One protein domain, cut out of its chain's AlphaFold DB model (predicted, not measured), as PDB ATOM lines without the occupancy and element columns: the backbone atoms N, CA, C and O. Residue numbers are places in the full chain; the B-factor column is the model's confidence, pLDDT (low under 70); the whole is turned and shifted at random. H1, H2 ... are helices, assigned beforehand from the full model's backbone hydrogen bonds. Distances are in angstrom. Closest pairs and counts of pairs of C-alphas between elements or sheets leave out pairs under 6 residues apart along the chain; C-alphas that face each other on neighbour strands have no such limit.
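This is residues 122 to 250 of the 250 residues of an uncharacterized protein of Pachysolen tannophilus NRRL Y-2460 (UniProt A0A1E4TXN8). This is a flat, elongated slab of helices: H1, H2 and H3 follow one another in a broken line along one long side, H4 makes the turn at the far end, and H5 folds back beside H3 and over H2. H6 crosses H5 at a slant, and H8 packs on H6 on the side away from H1 to H4, with short H7 in the turn between H6 and H8. The printed part has 129 residues with eight named helices, H1 to H8 in chain order, and no named strand; the class is all helix. It is loose, with a radius of gyration of the C-alphas of 17.3 A, and spans 61 by 32 by 15 A.

H1, residues 122 to 137, touches no helix, but is near H6, residues 200 to 217, with the closest C-alphas, Ile 131 and Ile 200, 6.2 A apart. H2, residues 140 to 147, is apart from H1; it touches residues 182 to 189 alone of H5, residues 172 to 191, closest at the C-alphas of Ile 144 and Gln 185, 5.7 A, a steep tilt of 49 degrees, opposite ways. H2 also touches residues 207 to 211 alone of H6, closest at the C-alphas of Asn 147 and Asp 211, 5.7 A. H3, residues 149 to 161, touches residues 174 to 178 alone of H5, closest at the C-alphas of Phe 155 and Lys 174, 5.1 A, a shallow tilt of 14 degrees, opposite ways. H4, residues 164 to 168, touches H3 only at the corner, closest at the C-alphas of Leu 159 and Arg 167, 5.4 A. H5 is the hub, touching four helices, and forms a helical hairpin with H6 at 43 degrees, closest at the C-alphas of Ile 188 and Ala 210, 6.1 A. H7, residues 221 to 224, touches residues 173 to 180 alone of H5, closest at the C-alphas of Phe 177 and Asn 221, 4.8 A. H8, residues 227 to 247, touches residues 209 to 217 alone of H6, closest at the C-alphas of Tyr 217 and Lys 229, 6.1 A, a shallow tilt of 19 degrees, opposite ways. Every O i to N i+4 pair is within hydrogen-bond range in H1, H2, H3, H4, H5 and H8, and 13 of 14 in H6; H7 is too short for such a pair.

H1 begins at C-alpha 122, (-15.329, 8.452, 63.679), and is 22.7 A long from first to last C-alpha; H3 is 17.4 A. H5 is 28.3 A long, from C-alpha 172 at (0.549, 19.695, 113.261), and H6 is 26.7 A. H8, 30.3 A, ends at C-alpha 247, (-26.669, 3.895, 87.335).

The C-alphas farthest apart, those of Gln 122 and Phe 165, are 61.7 A apart. The printed part has no cut; the link from H5 to H6 is short, the others are tight. The mean pLDDT of the printed part is 95.2, and no printed residue is under 70.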
ATOM      1  N   GLN A 122     -16.201   7.301  63.429       86.62
ATOM      2  CA  GLN A 122     -15.329   8.452  63.679       86.62
ATOM      3  C   GLN A 122     -15.672   9.151  65.009       86.62
ATOM      4  O   GLN A 122     -14.770   9.636  65.695       86.62
ATOM      5  N   ASP A 123     -16.950   9.144  65.393       86.44
ATOM      6  CA  ASP A 123     -17.434   9.705  66.654       86.44
ATOM      7  C   ASP A 123     -17.006   8.863  67.860       86.44
ATOM      8  O   ASP A 123     -16.504   9.417  68.837       86.44
ATOM      9  N   GLN A 124     -17.089   7.530  67.772       86.44
ATOM     10  CA  GLN A 124     -16.596   6.628  68.823       86.44
ATOM     11  C   GLN A 124     -15.087   6.805  69.044       86.44
ATOM     12  O   GLN A 124     -14.628   6.934  70.178       86.44
ATOM     13  N   LEU A 125     -14.304   6.915  67.965       88.25
ATOM     14  CA  LEU A 125     -12.862   7.186  68.047       88.25
ATOM     15  C   LEU A 125     -12.544   8.569  68.631       88.25
ATOM     16  O   LEU A 125     -11.483   8.773  69.227       88.25
ATOM     17  N   LYS A 126     -13.420   9.558  68.432       90.44
ATOM     18  CA  LYS A 126     -13.280  10.879  69.053       90.44
ATOM     19  C   LYS A 126     -13.547  10.798  70.555       90.44
ATOM     20  O   LYS A 126     -12.700  11.248  71.318       90.44
ATOM     21  N   GLN A 127     -14.642  10.159  70.962       88.94
ATOM     22  CA  GLN A 127     -15.003   9.980  72.372       88.94
ATOM     23  C   GLN A 127     -13.924   9.217  73.147       88.94
ATOM     24  O   GLN A 127     -13.485   9.677  74.196       88.94
ATOM     25  N   MET A 128     -13.414   8.105  72.603       89.12
ATOM     26  CA  MET A 128     -12.328   7.351  73.246       89.12
ATOM     27  C   MET A 128     -11.078   8.213  73.466       89.12
ATOM     28  O   MET A 128     -10.486   8.182  74.541       89.12
ATOM     29  N   ARG A 129     -10.701   9.042  72.478       92.75
ATOM     30  CA  ARG A 129      -9.572   9.974  72.624       92.75
ATOM     31  C   ARG A 129      -9.822  11.034  73.691       92.75
ATOM     32  O   ARG A 129      -8.896  11.350  74.431       92.75
ATOM     33  N   GLU A 130     -11.038  11.570  73.767       94.19
ATOM     34  CA  GLU A 130     -11.425  12.548  74.789       94.19
ATOM     35  C   GLU A 130     -11.343  11.939  76.196       94.19
ATOM     36  O   GLU A 130     -10.766  12.553  77.093       94.19
ATOM     37  N   ILE A 131     -11.818  10.704  76.373       93.62
ATOM     38  CA  ILE A 131     -11.721   9.964  77.640       93.62
ATOM     39  C   ILE A 131     -10.255   9.696  78.011       93.62
ATOM     40  O   ILE A 131      -9.853   9.917  79.152       93.62
ATOM     41  N   ASP A 132      -9.429   9.260  77.059       92.81
ATOM     42  CA  ASP A 132      -8.006   8.993  77.301       92.81
ATOM     43  C   ASP A 132      -7.206  10.262  77.609       92.81
ATOM     44  O   ASP A 132      -6.236  10.235  78.375       92.81
ATOM     45  N   GLU A 133      -7.559  11.384  76.984       95.31
ATOM     46  CA  GLU A 133      -6.989  12.690  77.304       95.31
ATOM     47  C   GLU A 133      -7.429  13.142  78.699       95.31
ATOM     48  O   GLU A 133      -6.596  13.595  79.488       95.31
ATOM     49  N   TYR A 134      -8.708  12.955  79.033       94.06
ATOM     50  CA  TYR A 134      -9.242  13.270  80.350       94.06
ATOM     51  C   TYR A 134      -8.544  12.457  81.448       94.06
ATOM     52  O   TYR A 134      -8.050  13.047  82.406       94.06
ATOM     53  N   LYS A 135      -8.402  11.134  81.284       93.75
ATOM     54  CA  LYS A 135      -7.684  10.246  82.223       93.75
ATOM     55  C   LYS A 135      -6.246  10.695  82.482       93.75
ATOM     56  O   LYS A 135      -5.750  10.594  83.601       93.75
ATOM     57  N   ARG A 136      -5.567  11.196  81.445       93.88
ATOM     58  CA  ARG A 136      -4.190  11.704  81.551       93.88
ATOM     59  C   ARG A 136      -4.105  13.033  82.293       93.88
ATOM     60  O   ARG A 136      -3.128  13.255  83.001       93.88
ATOM     61  N   LYS A 137      -5.098  13.909  82.122       94.50
ATOM     62  CA  LYS A 137      -5.157  15.211  82.801       94.50
ATOM     63  C   LYS A 137      -5.647  15.108  84.239       94.50
ATOM     64  O   LYS A 137      -5.170  15.857  85.082       94.50
ATOM     65  N   ASN A 138      -6.544  14.164  84.510       94.81
ATOM     66  CA  ASN A 138      -7.186  13.963  85.804       94.81
ATOM     67  C   ASN A 138      -6.872  12.566  86.357       94.81
ATOM     68  O   ASN A 138      -7.773  11.749  86.550       94.81
ATOM     69  N   PRO A 139      -5.592  12.232  86.596       95.88
ATOM     70  CA  PRO A 139      -5.277  10.999  87.291       95.88
ATOM     71  C   PRO A 139      -5.800  11.082  88.731       95.88
ATOM     72  O   PRO A 139      -5.882  12.159  89.324       95.88
ATOM     73  N   MET A 140      -6.074   9.923  89.327       96.19
ATOM     74  CA  MET A 140      -6.635   9.794  90.679       96.19
ATOM     75  C   MET A 140      -5.957  10.696  91.728       96.19
ATOM     76  O   MET A 140      -6.629  11.281  92.570       96.19
ATOM     77  N   HIS A 141      -4.628  10.832  91.687       96.56
ATOM     78  CA  HIS A 141      -3.894  11.657  92.651       96.56
ATOM     79  C   HIS A 141      -4.184  13.159  92.512       96.56
ATOM     80  O   HIS A 141      -4.237  13.844  93.527       96.56
ATOM     81  N   ILE A 142      -4.405  13.667  91.294       97.12
ATOM     82  CA  ILE A 142      -4.784  15.070  91.071       97.12
ATOM     83  C   ILE A 142      -6.198  15.305  91.593       97.12
ATOM     84  O   ILE A 142      -6.402  16.241  92.356       97.12
ATOM     85  N   ALA A 143      -7.133  14.401  91.295       96.81
ATOM     86  CA  ALA A 143      -8.501  14.491  91.806       96.81
ATOM     87  C   ALA A 143      -8.556  14.508  93.350       96.81
ATOM     88  O   ALA A 143      -9.303  15.286  93.940       96.81
ATOM     89  N   ILE A 144      -7.721  13.700  94.016       98.06
ATOM     90  CA  ILE A 144      -7.574  13.724  95.482       98.06
ATOM     91  C   ILE A 144      -7.050  15.079  95.972       98.06
ATOM     92  O   ILE A 144      -7.573  15.622  96.945       98.06
ATOM     93  N   LEU A 145      -6.003  15.608  95.331       97.88
ATOM     94  CA  LEU A 145      -5.402  16.886  95.718       97.88
ATOM     95  C   LEU A 145      -6.387  18.044  95.552       97.88
ATOM     96  O   LEU A 145      -6.435  18.916  96.413       97.88
ATOM     97  N   GLU A 146      -7.185  18.029  94.486       97.31
ATOM     98  CA  GLU A 146      -8.219  19.033  94.241       97.31
ATOM     99  C   GLU A 146      -9.292  19.016  95.334       97.31
ATOM    100  O   GLU A 146      -9.592  20.074  95.891       97.31
ATOM    101  N   ASN A 147      -9.790  17.838  95.727       97.88
ATOM    102  CA  ASN A 147     -10.761  17.716  96.823       97.88
ATOM    103  C   ASN A 147     -10.183  18.180  98.177       97.88
ATOM    104  O   ASN A 147     -10.877  18.785  98.982       97.88
ATOM    105  N   CYS A 148      -8.894  17.943  98.437       98.19
ATOM    106  CA  CYS A 148      -8.244  18.375  99.683       98.19
ATOM    107  C   CYS A 148      -7.616  19.783  99.605       98.19
ATOM    108  O   CYS A 148      -6.881  20.169 100.518       98.19
ATOM    109  N   SER A 149      -7.856  20.546  98.533       98.00
ATOM    110  CA  SER A 149      -7.152  21.810  98.265       98.00
ATOM    111  C   SER A 149      -7.471  22.919  99.273       98.00
ATOM    112  O   SER A 149      -6.577  23.669  99.660       98.00
ATOM    113  N   GLU A 150      -8.707  22.993  99.769       97.44
ATOM    114  CA  GLU A 150      -9.087  23.957 100.811       97.44
ATOM    115  C   GLU A 150      -8.329  23.682 102.119       97.44
ATOM    116  O   GLU A 150      -7.727  24.582 102.704       97.44
ATOM    117  N   ILE A 151      -8.245  22.413 102.524       97.50
ATOM    118  CA  ILE A 151      -7.509  21.988 103.723       97.50
ATOM    119  C   ILE A 151      -6.001  22.210 103.542       97.50
ATOM    120  O   ILE A 151      -5.314  22.652 104.467       97.50
ATOM    121  N   GLN A 152      -5.481  21.956 102.338       97.69
ATOM    122  CA  GLN A 152      -4.096  22.266 101.985       97.69
ATOM    123  C   GLN A 152      -3.810  23.762 102.153       97.69
ATOM    124  O   GLN A 152      -2.786  24.140 102.731       97.69
ATOM    125  N   TYR A 153      -4.715  24.613 101.667       97.75
ATOM    126  CA  TYR A 153      -4.602  26.057 101.809       97.75
ATOM    127  C   TYR A 153      -4.608  26.476 103.280       97.75
ATOM    128  O   TYR A 153      -3.752  27.263 103.681       97.75
ATOM    129  N   GLU A 154      -5.494  25.920 104.112       96.25
ATOM    130  CA  GLU A 154      -5.501  26.201 105.553       96.25
ATOM    131  C   GLU A 154      -4.182  25.828 106.236       96.25
ATOM    132  O   GLU A 154      -3.667  26.593 107.056       96.25
ATOM    133  N   PHE A 155      -3.612  24.673 105.883       96.88
ATOM    134  CA  PHE A 155      -2.320  24.233 106.399       96.88
ATOM    135  C   PHE A 155      -1.189  25.197 106.004       96.88
ATOM    136  O   PHE A 155      -0.462  25.688 106.872       96.88
ATOM    137  N   ILE A 156      -1.079  25.546 104.719       97.00
ATOM    138  CA  ILE A 156      -0.060  26.489 104.221       97.00
ATOM    139  C   ILE A 156      -0.254  27.885 104.832       97.00
ATOM    140  O   ILE A 156       0.716  28.559 105.205       97.00
ATOM    141  N   ASN A 157      -1.507  28.320 104.968       97.00
ATOM    142  CA  ASN A 157      -1.840  29.593 105.584       97.00
ATOM    143  C   ASN A 157      -1.469  29.611 107.071       97.00
ATOM    144  O   ASN A 157      -0.952  30.620 107.544       97.00
ATOM    145  N   CYS A 158      -1.634  28.501 107.796       96.38
ATOM    146  CA  CYS A 158      -1.151  28.389 109.171       96.38
ATOM    147  C   CYS A 158       0.372  28.560 109.245       96.38
ATOM    148  O   CYS A 158       0.857  29.357 110.048       96.38
ATOM    149  N   LEU A 159       1.134  27.903 108.362       94.75
ATOM    150  CA  LEU A 159       2.599  28.017 108.343       94.75
ATOM    151  C   LEU A 159       3.084  29.455 108.094       94.75
ATOM    152  O   LEU A 159       4.101  29.876 108.657       94.75
ATOM    153  N   SER A 160       2.350  30.206 107.272       95.62
ATOM    154  CA  SER A 160       2.735  31.553 106.836       95.62
ATOM    155  C   SER A 160       2.218  32.647 107.773       95.62
ATOM    156  O   SER A 160       2.987  33.500 108.217       95.62
ATOM    157  N   ASN A 161       0.928  32.596 108.106       95.31
ATOM    158  CA  ASN A 161       0.173  33.668 108.759       95.31
ATOM    159  C   ASN A 161      -0.445  33.250 110.105       95.31
ATOM    160  O   ASN A 161      -1.110  34.061 110.749       95.31
ATOM    161  N   GLY A 162      -0.265  31.997 110.529       92.69
ATOM    162  CA  GLY A 162      -0.848  31.477 111.763       92.69
ATOM    163  C   GLY A 162      -0.209  32.036 113.044       92.69
ATOM    164  O   GLY A 162       0.843  32.690 113.006       92.69
ATOM    165  N   PRO A 163      -0.817  31.759 114.210       94.38
ATOM    166  CA  PRO A 163      -0.264  32.118 115.512       94.38
ATOM    167  C   PRO A 163       1.166  31.591 115.692       94.38
ATOM    168  O   PRO A 163       1.481  30.466 115.308       94.38
ATOM    169  N   PHE A 164       2.033  32.378 116.341       93.19
ATOM    170  CA  PHE A 164       3.445  32.018 116.530       93.19
ATOM    171  C   PHE A 164       3.633  30.632 117.170       93.19
ATOM    172  O   PHE A 164       4.464  29.848 116.717       93.19
ATOM    173  N   PHE A 165       2.834  30.309 118.191       93.12
ATOM    174  CA  PHE A 165       2.906  29.016 118.875       93.12
ATOM    175  C   PHE A 165       2.489  27.836 117.989       93.12
ATOM    176  O   PHE A 165       3.095  26.771 118.084       93.12
ATOM    177  N   GLU A 166       1.492  28.009 117.121       91.50
ATOM    178  CA  GLU A 166       1.069  26.964 116.180       91.50
ATOM    179  C   GLU A 166       2.109  26.763 115.079       91.50
ATOM    180  O   GLU A 166       2.486  25.631 114.781       91.50
ATOM    181  N   ARG A 167       2.665  27.862 114.554       92.75
ATOM    182  CA  ARG A 167       3.765  27.836 113.579       92.75
ATOM    183  C   ARG A 167       5.016  27.156 114.124       92.75
ATOM    184  O   ARG A 167       5.614  26.343 113.429       92.75
ATOM    185  N   MET A 168       5.387  27.436 115.376       91.75
ATOM    186  CA  MET A 168       6.507  26.771 116.060       91.75
ATOM    187  C   MET A 168       6.294  25.260 116.205       91.75
ATOM    188  O   MET A 168       7.260  24.503 116.188       91.75
ATOM    189  N   LYS A 169       5.037  24.817 116.318       91.38
ATOM    190  CA  LYS A 169       4.655  23.398 116.316       91.38
ATOM    191  C   LYS A 169       4.440  22.831 114.908       91.38
ATOM    192  O   LYS A 169       3.931  21.725 114.791       91.38
ATOM    193  N   GLY A 170       4.767  23.578 113.852       89.81
ATOM    194  CA  GLY A 170       4.604  23.137 112.467       89.81
ATOM    195  C   GLY A 170       3.151  22.997 112.010       89.81
ATOM    196  O   GLY A 170       2.903  22.341 111.008       89.81
ATOM    197  N   CYS A 171       2.186  23.597 112.719       94.19
ATOM    198  CA  CYS A 171       0.763  23.466 112.402       94.19
ATOM    199  C   CYS A 171       0.279  22.001 112.343       94.19
ATOM    200  O   CYS A 171      -0.561  21.664 111.505       94.19
ATOM    201  N   ASN A 172       0.795  21.144 113.239       94.06
ATOM    202  CA  ASN A 172       0.549  19.695 113.261       94.06
ATOM    203  C   ASN A 172      -0.924  19.302 113.097       94.06
ATOM    204  O   ASN A 172      -1.214  18.391 112.335       94.06
ATOM    205  N   ASP A 173      -1.863  19.985 113.753       92.94
ATOM    206  CA  ASP A 173      -3.283  19.614 113.674       92.94
ATOM    207  C   ASP A 173      -3.845  19.798 112.256       92.94
ATOM    208  O   ASP A 173      -4.577  18.946 111.752       92.94
ATOM    209  N   LYS A 174      -3.452  20.883 111.570       94.94
ATOM    210  CA  LYS A 174      -3.835  21.145 110.175       94.94
ATOM    211  C   LYS A 174      -3.123  20.204 109.210       94.94
ATOM    212  O   LYS A 174      -3.744  19.735 108.260       94.94
ATOM    213  N   GLN A 175      -1.858  19.885 109.477       96.12
ATOM    214  CA  GLN A 175      -1.112  18.896 108.704       96.12
ATOM    215  C   GLN A 175      -1.751  17.503 108.809       96.12
ATOM    216  O   GLN A 175      -2.029  16.875 107.792       96.12
ATOM    217  N   ASN A 176      -2.053  17.046 110.026       96.38
ATOM    218  CA  ASN A 176      -2.690  15.755 110.278       96.38
ATOM    219  C   ASN A 176      -4.074  15.674 109.627       96.38
ATOM    220  O   ASN A 176      -4.429  14.641 109.052       96.38
ATOM    221  N   PHE A 177      -4.835  16.774 109.663       97.25
ATOM    222  CA  PHE A 177      -6.126  16.851 108.988       97.25
ATOM    223  C   PHE A 177      -5.979  16.740 107.464       97.25
ATOM    224  O   PHE A 177      -6.708  15.975 106.830       97.25
ATOM    225  N   TYR A 178      -4.995  17.432 106.878       98.00
ATOM    226  CA  TYR A 178      -4.676  17.333 105.454       98.00
ATOM    227  C   TYR A 178      -4.265  15.909 105.050       98.00
ATOM    228  O   TYR A 178      -4.841  15.339 104.123       98.00
ATOM    229  N   ASP A 179      -3.345  15.288 105.788       97.62
ATOM    230  CA  ASP A 179      -2.890  13.920 105.521       97.62
ATOM    231  C   ASP A 179      -4.036  12.904 105.634       97.62
ATOM    232  O   ASP A 179      -4.139  11.958 104.845       97.62
ATOM    233  N   SER A 180      -4.933  13.109 106.599       97.56
ATOM    234  CA  SER A 180      -6.127  12.282 106.775       97.56
ATOM    235  C   SER A 180      -7.131  12.480 105.636       97.56
ATOM    236  O   SER A 180      -7.693  11.491 105.156       97.56
ATOM    237  N   CYS A 181      -7.290  13.709 105.126       98.25
ATOM    238  CA  CYS A 181      -8.055  13.976 103.905       98.25
ATOM    239  C   CYS A 181      -7.500  13.177 102.723       98.25
ATOM    240  O   CYS A 181      -8.240  12.407 102.107       98.25
ATOM    241  N   LEU A 182      -6.189  13.258 102.461       98.38
ATOM    242  CA  LEU A 182      -5.553  12.537 101.351       98.38
ATOM    243  C   LEU A 182      -5.773  11.022 101.449       98.38
ATOM    244  O   LEU A 182      -6.135  10.372 100.463       98.38
ATOM    245  N   LYS A 183      -5.597  10.449 102.647       98.00
ATOM    246  CA  LYS A 183      -5.827   9.018 102.898       98.00
ATOM    247  C   LYS A 183      -7.282   8.629 102.654       98.00
ATOM    248  O   LYS A 183      -7.540   7.613 102.003       98.00
ATOM    249  N   ARG A 184      -8.235   9.423 103.152       97.31
ATOM    250  CA  ARG A 184      -9.665   9.110 103.042       97.31
ATOM    251  C   ARG A 184     -10.170   9.262 101.615       97.31
ATOM    252  O   ARG A 184     -10.829   8.354 101.122       97.31
ATOM    253  N   GLN A 185      -9.785  10.334 100.929       98.19
ATOM    254  CA  GLN A 185     -10.066  10.515  99.508       98.19
ATOM    255  C   GLN A 185      -9.478   9.351  98.696       98.19
ATOM    256  O   GLN A 185     -10.201   8.709  97.940       98.19
ATOM    257  N   SER A 186      -8.214   8.969  98.929       98.12
ATOM    258  CA  SER A 186      -7.599   7.811  98.257       98.12
ATOM    259  C   SER A 186      -8.394   6.514  98.444       98.12
ATOM    260  O   SER A 186      -8.569   5.758  97.485       98.12
ATOM    261  N   MET A 187      -8.904   6.261  99.654       97.81
ATOM    262  CA  MET A 187      -9.776   5.116  99.933       97.81
ATOM    263  C   MET A 187     -11.076   5.186  99.123       97.81
ATOM    264  O   MET A 187     -11.449   4.184  98.517       97.81
ATOM    265  N   ILE A 188     -11.742   6.345  99.086       98.00
ATOM    266  CA  ILE A 188     -12.989   6.531  98.329       98.00
ATOM    267  C   ILE A 188     -12.751   6.243  96.845       98.00
ATOM    268  O   ILE A 188     -13.400   5.374  96.275       98.00
ATOM    269  N   PHE A 189     -11.770   6.894  96.224       97.94
ATOM    270  CA  PHE A 189     -11.488   6.706  94.799       97.94
ATOM    271  C   PHE A 189     -11.117   5.254  94.444       97.94
ATOM    272  O   PHE A 189     -11.488   4.774  93.373       97.94
ATOM    273  N   LYS A 190     -10.428   4.530  95.340       97.44
ATOM    274  CA  LYS A 190     -10.167   3.087  95.173       97.44
ATOM    275  C   LYS A 190     -11.444   2.267  95.278       97.44
ATOM    276  O   LYS A 190     -11.649   1.374  94.473       97.44
ATOM    277  N   MET A 191     -12.300   2.577  96.247       96.62
ATOM    278  CA  MET A 191     -13.564   1.874  96.457       96.62
ATOM    279  C   MET A 191     -14.506   2.000  95.254       96.62
ATOM    280  O   MET A 191     -15.248   1.066  94.977       96.62
ATOM    281  N   PHE A 192     -14.467   3.118  94.531       96.94
ATOM    282  CA  PHE A 192     -15.237   3.313  93.299       96.94
ATOM    283  C   PHE A 192     -14.507   2.828  92.039       96.94
ATOM    284  O   PHE A 192     -15.023   3.024  90.950       96.94
ATOM    285  N   ASP A 193     -13.319   2.225  92.151       96.00
ATOM    286  CA  ASP A 193     -12.507   1.776  91.014       96.00
ATOM    287  C   ASP A 193     -12.239   2.884  89.977       96.00
ATOM    288  O   ASP A 193     -12.326   2.649  88.773       96.00
ATOM    289  N   TYR A 194     -11.888   4.097  90.424       96.06
ATOM    290  CA  TYR A 194     -11.754   5.299  89.577       96.06
ATOM    291  C   TYR A 194     -10.980   5.083  88.261       96.06
ATOM    292  O   TYR A 194     -11.375   5.576  87.210       96.06
ATOM    293  N   ASN A 195      -9.901   4.297  88.274       93.44
ATOM    294  CA  ASN A 195      -9.096   4.045  87.071       93.44
ATOM    295  C   ASN A 195      -9.815   3.190  86.005       93.44
ATOM    296  O   ASN A 195      -9.405   3.188  84.844       93.44
ATOM    297  N   SER A 196     -10.870   2.467  86.390       93.12
ATOM    298  CA  SER A 196     -11.680   1.621  85.504       93.12
ATOM    299  C   SER A 196     -12.820   2.372  84.807       93.12
ATOM    300  O   SER A 196     -13.507   1.786  83.973       93.12
ATOM    301  N   MET A 197     -13.029   3.658  85.115       94.00
ATOM    302  CA  MET A 197     -14.105   4.442  84.506       94.00
ATOM    303  C   MET A 197     -13.918   4.591  82.994       94.00
ATOM    304  O   MET A 197     -12.796   4.670  82.473       94.00
ATOM    305  N   THR A 198     -15.038   4.609  82.285       92.69
ATOM    306  CA  THR A 198     -15.114   4.636  80.823       92.69
ATOM    307  C   THR A 198     -15.788   5.898  80.309       92.69
ATOM    308  O   THR A 198     -15.591   6.216  79.143       92.69
ATOM    309  N   ALA A 199     -16.500   6.650  81.151       94.00
ATOM    310  CA  ALA A 199     -17.135   7.912  80.777       94.00
ATOM    311  C   ALA A 199     -16.635   9.087  81.636       94.00
ATOM    312  O   ALA A 199     -16.262   8.914  82.795       94.00
ATOM    313  N   ILE A 200     -16.615  10.299  81.071       94.94
ATOM    314  CA  ILE A 200     -16.143  11.510  81.776       94.94
ATOM    315  C   ILE A 200     -17.078  11.848  82.943       94.94
ATOM    316  O   ILE A 200     -16.631  12.243  84.017       94.94
ATOM    317  N   GLU A 201     -18.374  11.626  82.753       96.00
ATOM    318  CA  GLU A 201     -19.417  11.858  83.746       96.00
ATOM    319  C   GLU A 201     -19.193  11.013  85.007       96.00
ATOM    320  O   GLU A 201     -19.398  11.501  86.115       96.00
ATOM    321  N   GLU A 202     -18.713   9.776  84.846       96.19
ATOM    322  CA  GLU A 202     -18.376   8.888  85.961       96.19
ATOM    323  C   GLU A 202     -17.246   9.459  86.822       96.19
ATOM    324  O   GLU A 202     -17.316   9.439  88.052       96.19
ATOM    325  N   PHE A 203     -16.206   9.992  86.174       96.56
ATOM    326  CA  PHE A 203     -15.075  10.600  86.865       96.56
ATOM    327  C   PHE A 203     -15.507  11.807  87.700       96.56
ATOM    328  O   PHE A 203     -15.122  11.909  88.867       96.56
ATOM    329  N   GLU A 204     -16.308  12.703  87.123       96.44
ATOM    330  CA  GLU A 204     -16.790  13.904  87.813       96.44
ATOM    331  C   GLU A 204     -17.767  13.568  88.949       96.44
ATOM    332  O   GLU A 204     -17.697  14.160  90.028       96.44
ATOM    333  N   GLU A 205     -18.639  12.573  88.763       97.38
ATOM    334  CA  GLU A 205     -19.570  12.151  89.812       97.38
ATOM    335  C   GLU A 205     -18.842  11.530  91.009       97.38
ATOM    336  O   GLU A 205     -19.148  11.883  92.148       97.38
ATOM    337  N   ILE A 206     -17.835  10.676  90.783       97.44
ATOM    338  CA  ILE A 206     -17.027  10.114  91.878       97.44
ATOM    339  C   ILE A 206     -16.305  11.227  92.638       97.44
ATOM    340  O   ILE A 206     -16.283  11.200  93.870       97.44
ATOM    341  N   ARG A 207     -15.747  12.221  91.934       96.94
ATOM    342  CA  ARG A 207     -15.095  13.376  92.573       96.94
ATOM    343  C   ARG A 207     -16.058  14.122  93.490       96.94
ATOM    344  O   ARG A 207     -15.710  14.366  94.646       96.94
ATOM    345  N   GLY A 208     -17.263  14.412  92.997       97.69
ATOM    346  CA  GLY A 208     -18.311  15.082  93.766       97.69
ATOM    347  C   GLY A 208     -18.799  14.256  94.958       97.69
ATOM    348  O   GLY A 208     -18.921  14.785  96.059       97.69
ATOM    349  N   ILE A 209     -19.017  12.949  94.777       98.00
ATOM    350  CA  ILE A 209     -19.379  12.028  95.865       98.00
ATOM    351  C   ILE A 209     -18.293  12.018  96.941       98.00
ATOM    352  O   ILE A 209     -18.611  12.062  98.133       98.00
ATOM    353  N   ALA A 210     -17.026  11.940  96.536       98.00
ATOM    354  CA  ALA A 210     -15.908  11.854  97.459       98.00
ATOM    355  C   ALA A 210     -15.747  13.141  98.280       98.00
ATOM    356  O   ALA A 210     -15.550  13.063  99.494       98.00
ATOM    357  N   ASP A 211     -15.894  14.306  97.648       97.81
ATOM    358  CA  ASP A 211     -15.840  15.603  98.322       97.81
ATOM    359  C   ASP A 211     -17.046  15.835  99.253       97.81
ATOM    360  O   ASP A 211     -16.865  16.052 100.451       97.81
ATOM    361  N   ASP A 212     -18.283  15.676  98.756       98.00
ATOM    362  CA  ASP A 212     -19.517  15.866  99.543       98.00
ATOM    363  C   ASP A 212     -19.552  14.949 100.770       98.00
ATOM    364  O   ASP A 212     -19.808  15.389 101.893       98.00
ATOM    365  N   THR A 213     -19.256  13.660 100.577       97.38
ATOM    366  CA  THR A 213     -19.308  12.688 101.679       97.38
ATOM    367  C   THR A 213     -18.221  12.978 102.707       97.38
ATOM    368  O   THR A 213     -18.480  12.907 103.906       97.38
ATOM    369  N   PHE A 214     -17.010  13.338 102.276       97.69
ATOM    370  CA  PHE A 214     -15.942  13.696 103.206       97.69
ATOM    371  C   PHE A 214     -16.306  14.943 104.017       97.69
ATOM    372  O   PHE A 214     -16.326  14.893 105.249       97.69
ATOM    373  N   ASN A 215     -16.690  16.022 103.331       96.31
ATOM    374  CA  ASN A 215     -17.016  17.302 103.952       96.31
ATOM    375  C   ASN A 215     -18.237  17.217 104.868       96.31
ATOM    376  O   ASN A 215     -18.359  18.017 105.794       96.31
ATOM    377  N   ARG A 216     -19.150  16.269 104.658       96.88
ATOM    378  CA  ARG A 216     -20.299  16.064 105.548       96.88
ATOM    379  C   ARG A 216     -19.904  15.548 106.929       96.88
ATOM    380  O   ARG A 216     -20.484  15.987 107.921       96.88
ATOM    381  N   TYR A 217     -18.955  14.616 106.992       96.75
ATOM    382  CA  TYR A 217     -18.619  13.909 108.230       96.75
ATOM    383  C   TYR A 217     -17.386  14.473 108.937       96.75
ATOM    384  O   TYR A 217     -17.353  14.469 110.170       96.75
ATOM    385  N   PHE A 218     -16.411  14.986 108.182       96.88
ATOM    386  CA  PHE A 218     -15.121  15.421 108.711       96.88
ATOM    387  C   PHE A 218     -14.925  16.922 108.488       96.88
ATOM    388  O   PHE A 218     -14.866  17.399 107.357       96.88
ATOM    389  N   LYS A 219     -14.833  17.672 109.587       95.12
ATOM    390  CA  LYS A 219     -14.560  19.116 109.627       95.12
ATOM    391  C   LYS A 219     -13.259  19.438 110.353       95.12
ATOM    392  O   LYS A 219     -12.657  20.475 110.086       95.12
ATOM    393  N   CYS A 220     -12.827  18.570 111.262       93.31
ATOM    394  CA  CYS A 220     -11.548  18.678 111.953       93.31
ATOM    395  C   CYS A 220     -10.888  17.307 112.134       93.31
ATOM    396  O   CYS A 220     -11.481  16.269 111.842       93.31
ATOM    397  N   ASN A 221      -9.643  17.306 112.618       92.12
ATOM    398  CA  ASN A 221      -8.879  16.079 112.833       92.12
ATOM    399  C   ASN A 221      -9.543  15.136 113.852       92.12
ATOM    400  O   ASN A 221      -9.566  13.928 113.642       92.12
ATOM    401  N   ASP A 222     -10.150  15.683 114.902       92.56
ATOM    402  CA  ASP A 222     -10.790  14.893 115.963       92.56
ATOM    403  C   ASP A 222     -11.995  14.087 115.451       92.56
ATOM    404  O   ASP A 222     -12.339  13.042 116.002       92.56
ATOM    405  N   ASP A 223     -12.617  14.518 114.347       94.75
ATOM    406  CA  ASP A 223     -13.738  13.796 113.742       94.75
ATOM    407  C   ASP A 223     -13.338  12.409 113.219       94.75
ATOM    408  O   ASP A 223     -14.197  11.541 113.064       94.75
ATOM    409  N   PHE A 224     -12.046  12.180 112.956       92.38
ATOM    410  CA  PHE A 224     -11.543  10.867 112.555       92.38
ATOM    411  C   PHE A 224     -11.496   9.864 113.706       92.38
ATOM    412  O   PHE A 224     -11.501   8.662 113.440       92.38
ATOM    413  N   GLU A 225     -11.489  10.323 114.956       92.62
ATOM    414  CA  GLU A 225     -11.519   9.458 116.142       92.62
ATOM    415  C   GLU A 225     -12.956   9.078 116.541       92.62
ATOM    416  O   GLU A 225     -13.180   8.123 117.289       92.62
ATOM    417  N   ASP A 226     -13.957   9.779 116.002       95.44
ATOM    418  CA  ASP A 226     -15.363   9.487 116.247       95.44
ATOM    419  C   ASP A 226     -15.797   8.217 115.487       95.44
ATOM    420  O   ASP A 226     -16.043   8.202 114.273       95.44
ATOM    421  N   ASN A 227     -15.909   7.115 116.229       94.06
ATOM    422  CA  ASN A 227     -16.350   5.821 115.707       94.06
ATOM    423  C   ASN A 227     -17.746   5.874 115.070       94.06
ATOM    424  O   ASN A 227     -18.005   5.159 114.100       94.06
ATOM    425  N   VAL A 228     -18.647   6.713 115.585       94.75
ATOM    426  CA  VAL A 228     -20.011   6.844 115.060       94.75
ATOM    427  C   VAL A 228     -19.970   7.512 113.693       94.75
ATOM    428  O   VAL A 228     -20.522   6.971 112.732       94.75
ATOM    429  N   LYS A 229     -19.258   8.638 113.573       95.31
ATOM    430  CA  LYS A 229     -19.071   9.321 112.282       95.31
ATOM    431  C   LYS A 229     -18.423   8.407 111.254       95.31
ATOM    432  O   LYS A 229     -18.892   8.338 110.122       95.31
ATOM    433  N   ASN A 230     -17.404   7.646 111.646       94.62
ATOM    434  CA  ASN A 230     -16.742   6.697 110.754       94.62
ATOM    435  C   ASN A 230     -17.670   5.583 110.251       94.62
ATOM    436  O   ASN A 230     -17.637   5.251 109.058       94.62
ATOM    437  N   LYS A 231     -18.507   5.016 111.130       95.81
ATOM    438  CA  LYS A 231     -19.507   4.009 110.746       95.81
ATOM    439  C   LYS A 231     -20.523   4.585 109.763       95.81
ATOM    440  O   LYS A 231     -20.764   3.980 108.719       95.81
ATOM    441  N   LEU A 232     -21.069   5.765 110.061       96.44
ATOM    442  CA  LEU A 232     -22.050   6.435 109.205       96.44
ATOM    443  C   LEU A 232     -21.459   6.825 107.850       96.44
ATOM    444  O   LEU A 232     -22.058   6.515 106.825       96.44
ATOM    445  N   PHE A 233     -20.255   7.399 107.837       97.25
ATOM    446  CA  PHE A 233     -19.508   7.690 106.617       97.25
ATOM    447  C   PHE A 233     -19.366   6.441 105.744       97.25
ATOM    448  O   PHE A 233     -19.635   6.476 104.548       97.25
ATOM    449  N   THR A 234     -18.962   5.315 106.341       96.56
ATOM    450  CA  THR A 234     -18.737   4.072 105.592       96.56
ATOM    451  C   THR A 234     -20.047   3.494 105.062       96.56
ATOM    452  O   THR A 234     -20.075   2.981 103.943       96.56
ATOM    453  N   LYS A 235     -21.139   3.589 105.837       97.44
ATOM    454  CA  LYS A 235     -22.481   3.180 105.402       97.44
ATOM    455  C   LYS A 235     -22.952   4.023 104.214       97.44
ATOM    456  O   LYS A 235     -23.268   3.455 103.173       97.44
ATOM    457  N   GLU A 236     -22.910   5.351 104.329       97.62
ATOM    458  CA  GLU A 236     -23.318   6.256 103.245       97.62
ATOM    459  C   GLU A 236     -22.469   6.033 101.984       97.62
ATOM    460  O   GLU A 236     -22.998   5.996 100.873       97.62
ATOM    461  N   LEU A 237     -21.160   5.818 102.139       97.62
ATOM    462  CA  LEU A 237     -20.267   5.571 101.011       97.62
ATOM    463  C   LEU A 237     -20.602   4.270 100.267       97.62
ATOM    464  O   LEU A 237     -20.571   4.248  99.036       97.62
ATOM    465  N   LYS A 238     -20.952   3.197 100.992       97.69
ATOM    466  CA  LYS A 238     -21.423   1.937 100.392       97.69
ATOM    467  C   LYS A 238     -22.722   2.140  99.617       97.69
ATOM    468  O   LYS A 238     -22.798   1.733  98.463       97.69
ATOM    469  N   GLU A 239     -23.692   2.838 100.202       98.00
ATOM    470  CA  GLU A 239     -24.968   3.131  99.539       98.00
ATOM    471  C   GLU A 239     -24.777   3.979  98.269       98.00
ATOM    472  O   GLU A 239     -25.393   3.708  97.237       98.00
ATOM    473  N   LYS A 240     -23.905   4.998  98.312       97.81
ATOM    474  CA  LYS A 240     -23.567   5.808  97.128       97.81
ATOM    475  C   LYS A 240     -22.860   4.979  96.055       97.81
ATOM    476  O   LYS A 240     -23.175   5.141  94.881       97.81
ATOM    477  N   ARG A 241     -21.959   4.070  96.443       97.19
ATOM    478  CA  ARG A 241     -21.279   3.144  95.521       97.19
ATOM    479  C   ARG A 241     -22.265   2.217  94.812       97.19
ATOM    480  O   ARG A 241     -22.192   2.072  93.599       97.19
ATOM    481  N   GLU A 242     -23.199   1.618  95.545       97.25
ATOM    482  CA  GLU A 242     -24.221   0.740  94.959       97.25
ATOM    483  C   GLU A 242     -25.110   1.492  93.967       97.25
ATOM    484  O   GLU A 242     -25.316   1.027  92.849       97.25
ATOM    485  N   LYS A 243     -25.574   2.695  94.335       97.38
ATOM    486  CA  LYS A 243     -26.351   3.560  93.431       97.38
ATOM    487  C   LYS A 243     -25.559   3.949  92.186       97.38
ATOM    488  O   LYS A 243     -26.118   3.975  91.095       97.38
ATOM    489  N   PHE A 244     -24.272   4.242  92.352       97.06
ATOM    490  CA  PHE A 244     -23.380   4.577  91.249       97.06
ATOM    491  C   PHE A 244     -23.263   3.413  90.257       97.06
ATOM    492  O   PHE A 244     -23.509   3.603  89.070       97.06
ATOM    493  N   TYR A 245     -22.983   2.192  90.717       95.75
ATOM    494  CA  TYR A 245     -22.878   1.053  89.798       95.75
ATOM    495  C   TYR A 245     -24.213   0.647  89.173       95.75
ATOM    496  O   TYR A 245     -24.244   0.312  87.995       95.75
ATOM    497  N   GLN A 246     -25.328   0.772  89.901       96.31
ATOM    498  CA  GLN A 246     -26.660   0.586  89.317       96.31
ATOM    499  C   GLN A 246     -26.934   1.582  88.184       96.31
ATOM    500  O   GLN A 246     -27.536   1.218  87.180       96.31
ATOM    501  N   LYS A 247     -26.489   2.836  88.337       96.38
ATOM    502  CA  LYS A 247     -26.669   3.895  87.335       96.38
ATOM    503  C   LYS A 247     -25.843   3.660  86.066       96.38
ATOM    504  O   LYS A 247     -26.307   4.014  84.988       96.38
ATOM    505  N   TYR A 248     -24.646   3.095  86.201       93.69
ATOM    506  CA  TYR A 248     -23.699   2.890  85.099       93.69
ATOM    507  C   TYR A 248     -23.599   1.430  84.624       93.69
ATOM    508  O   TYR A 248     -22.687   1.105  83.869       93.69
ATOM    509  N   GLU A 249     -24.534   0.568  85.042       88.44
ATOM    510  CA  GLU A 249     -24.624  -0.853  84.660       88.44
ATOM    511  C   GLU A 249     -23.317  -1.638  84.896       88.44
ATOM    512  O   GLU A 249     -22.830  -2.367  84.029       88.44
ATOM    513  N   LYS A 250     -22.743  -1.469  86.091       70.88
ATOM    514  CA  LYS A 250     -21.480  -2.084  86.528       70.88
ATOM    515  C   LYS A 250     -21.664  -3.121  87.633       70.88
ATOM    516  O   LYS A 250     -22.648  -3.019  88.400       70.88
TER     517      LYS A 250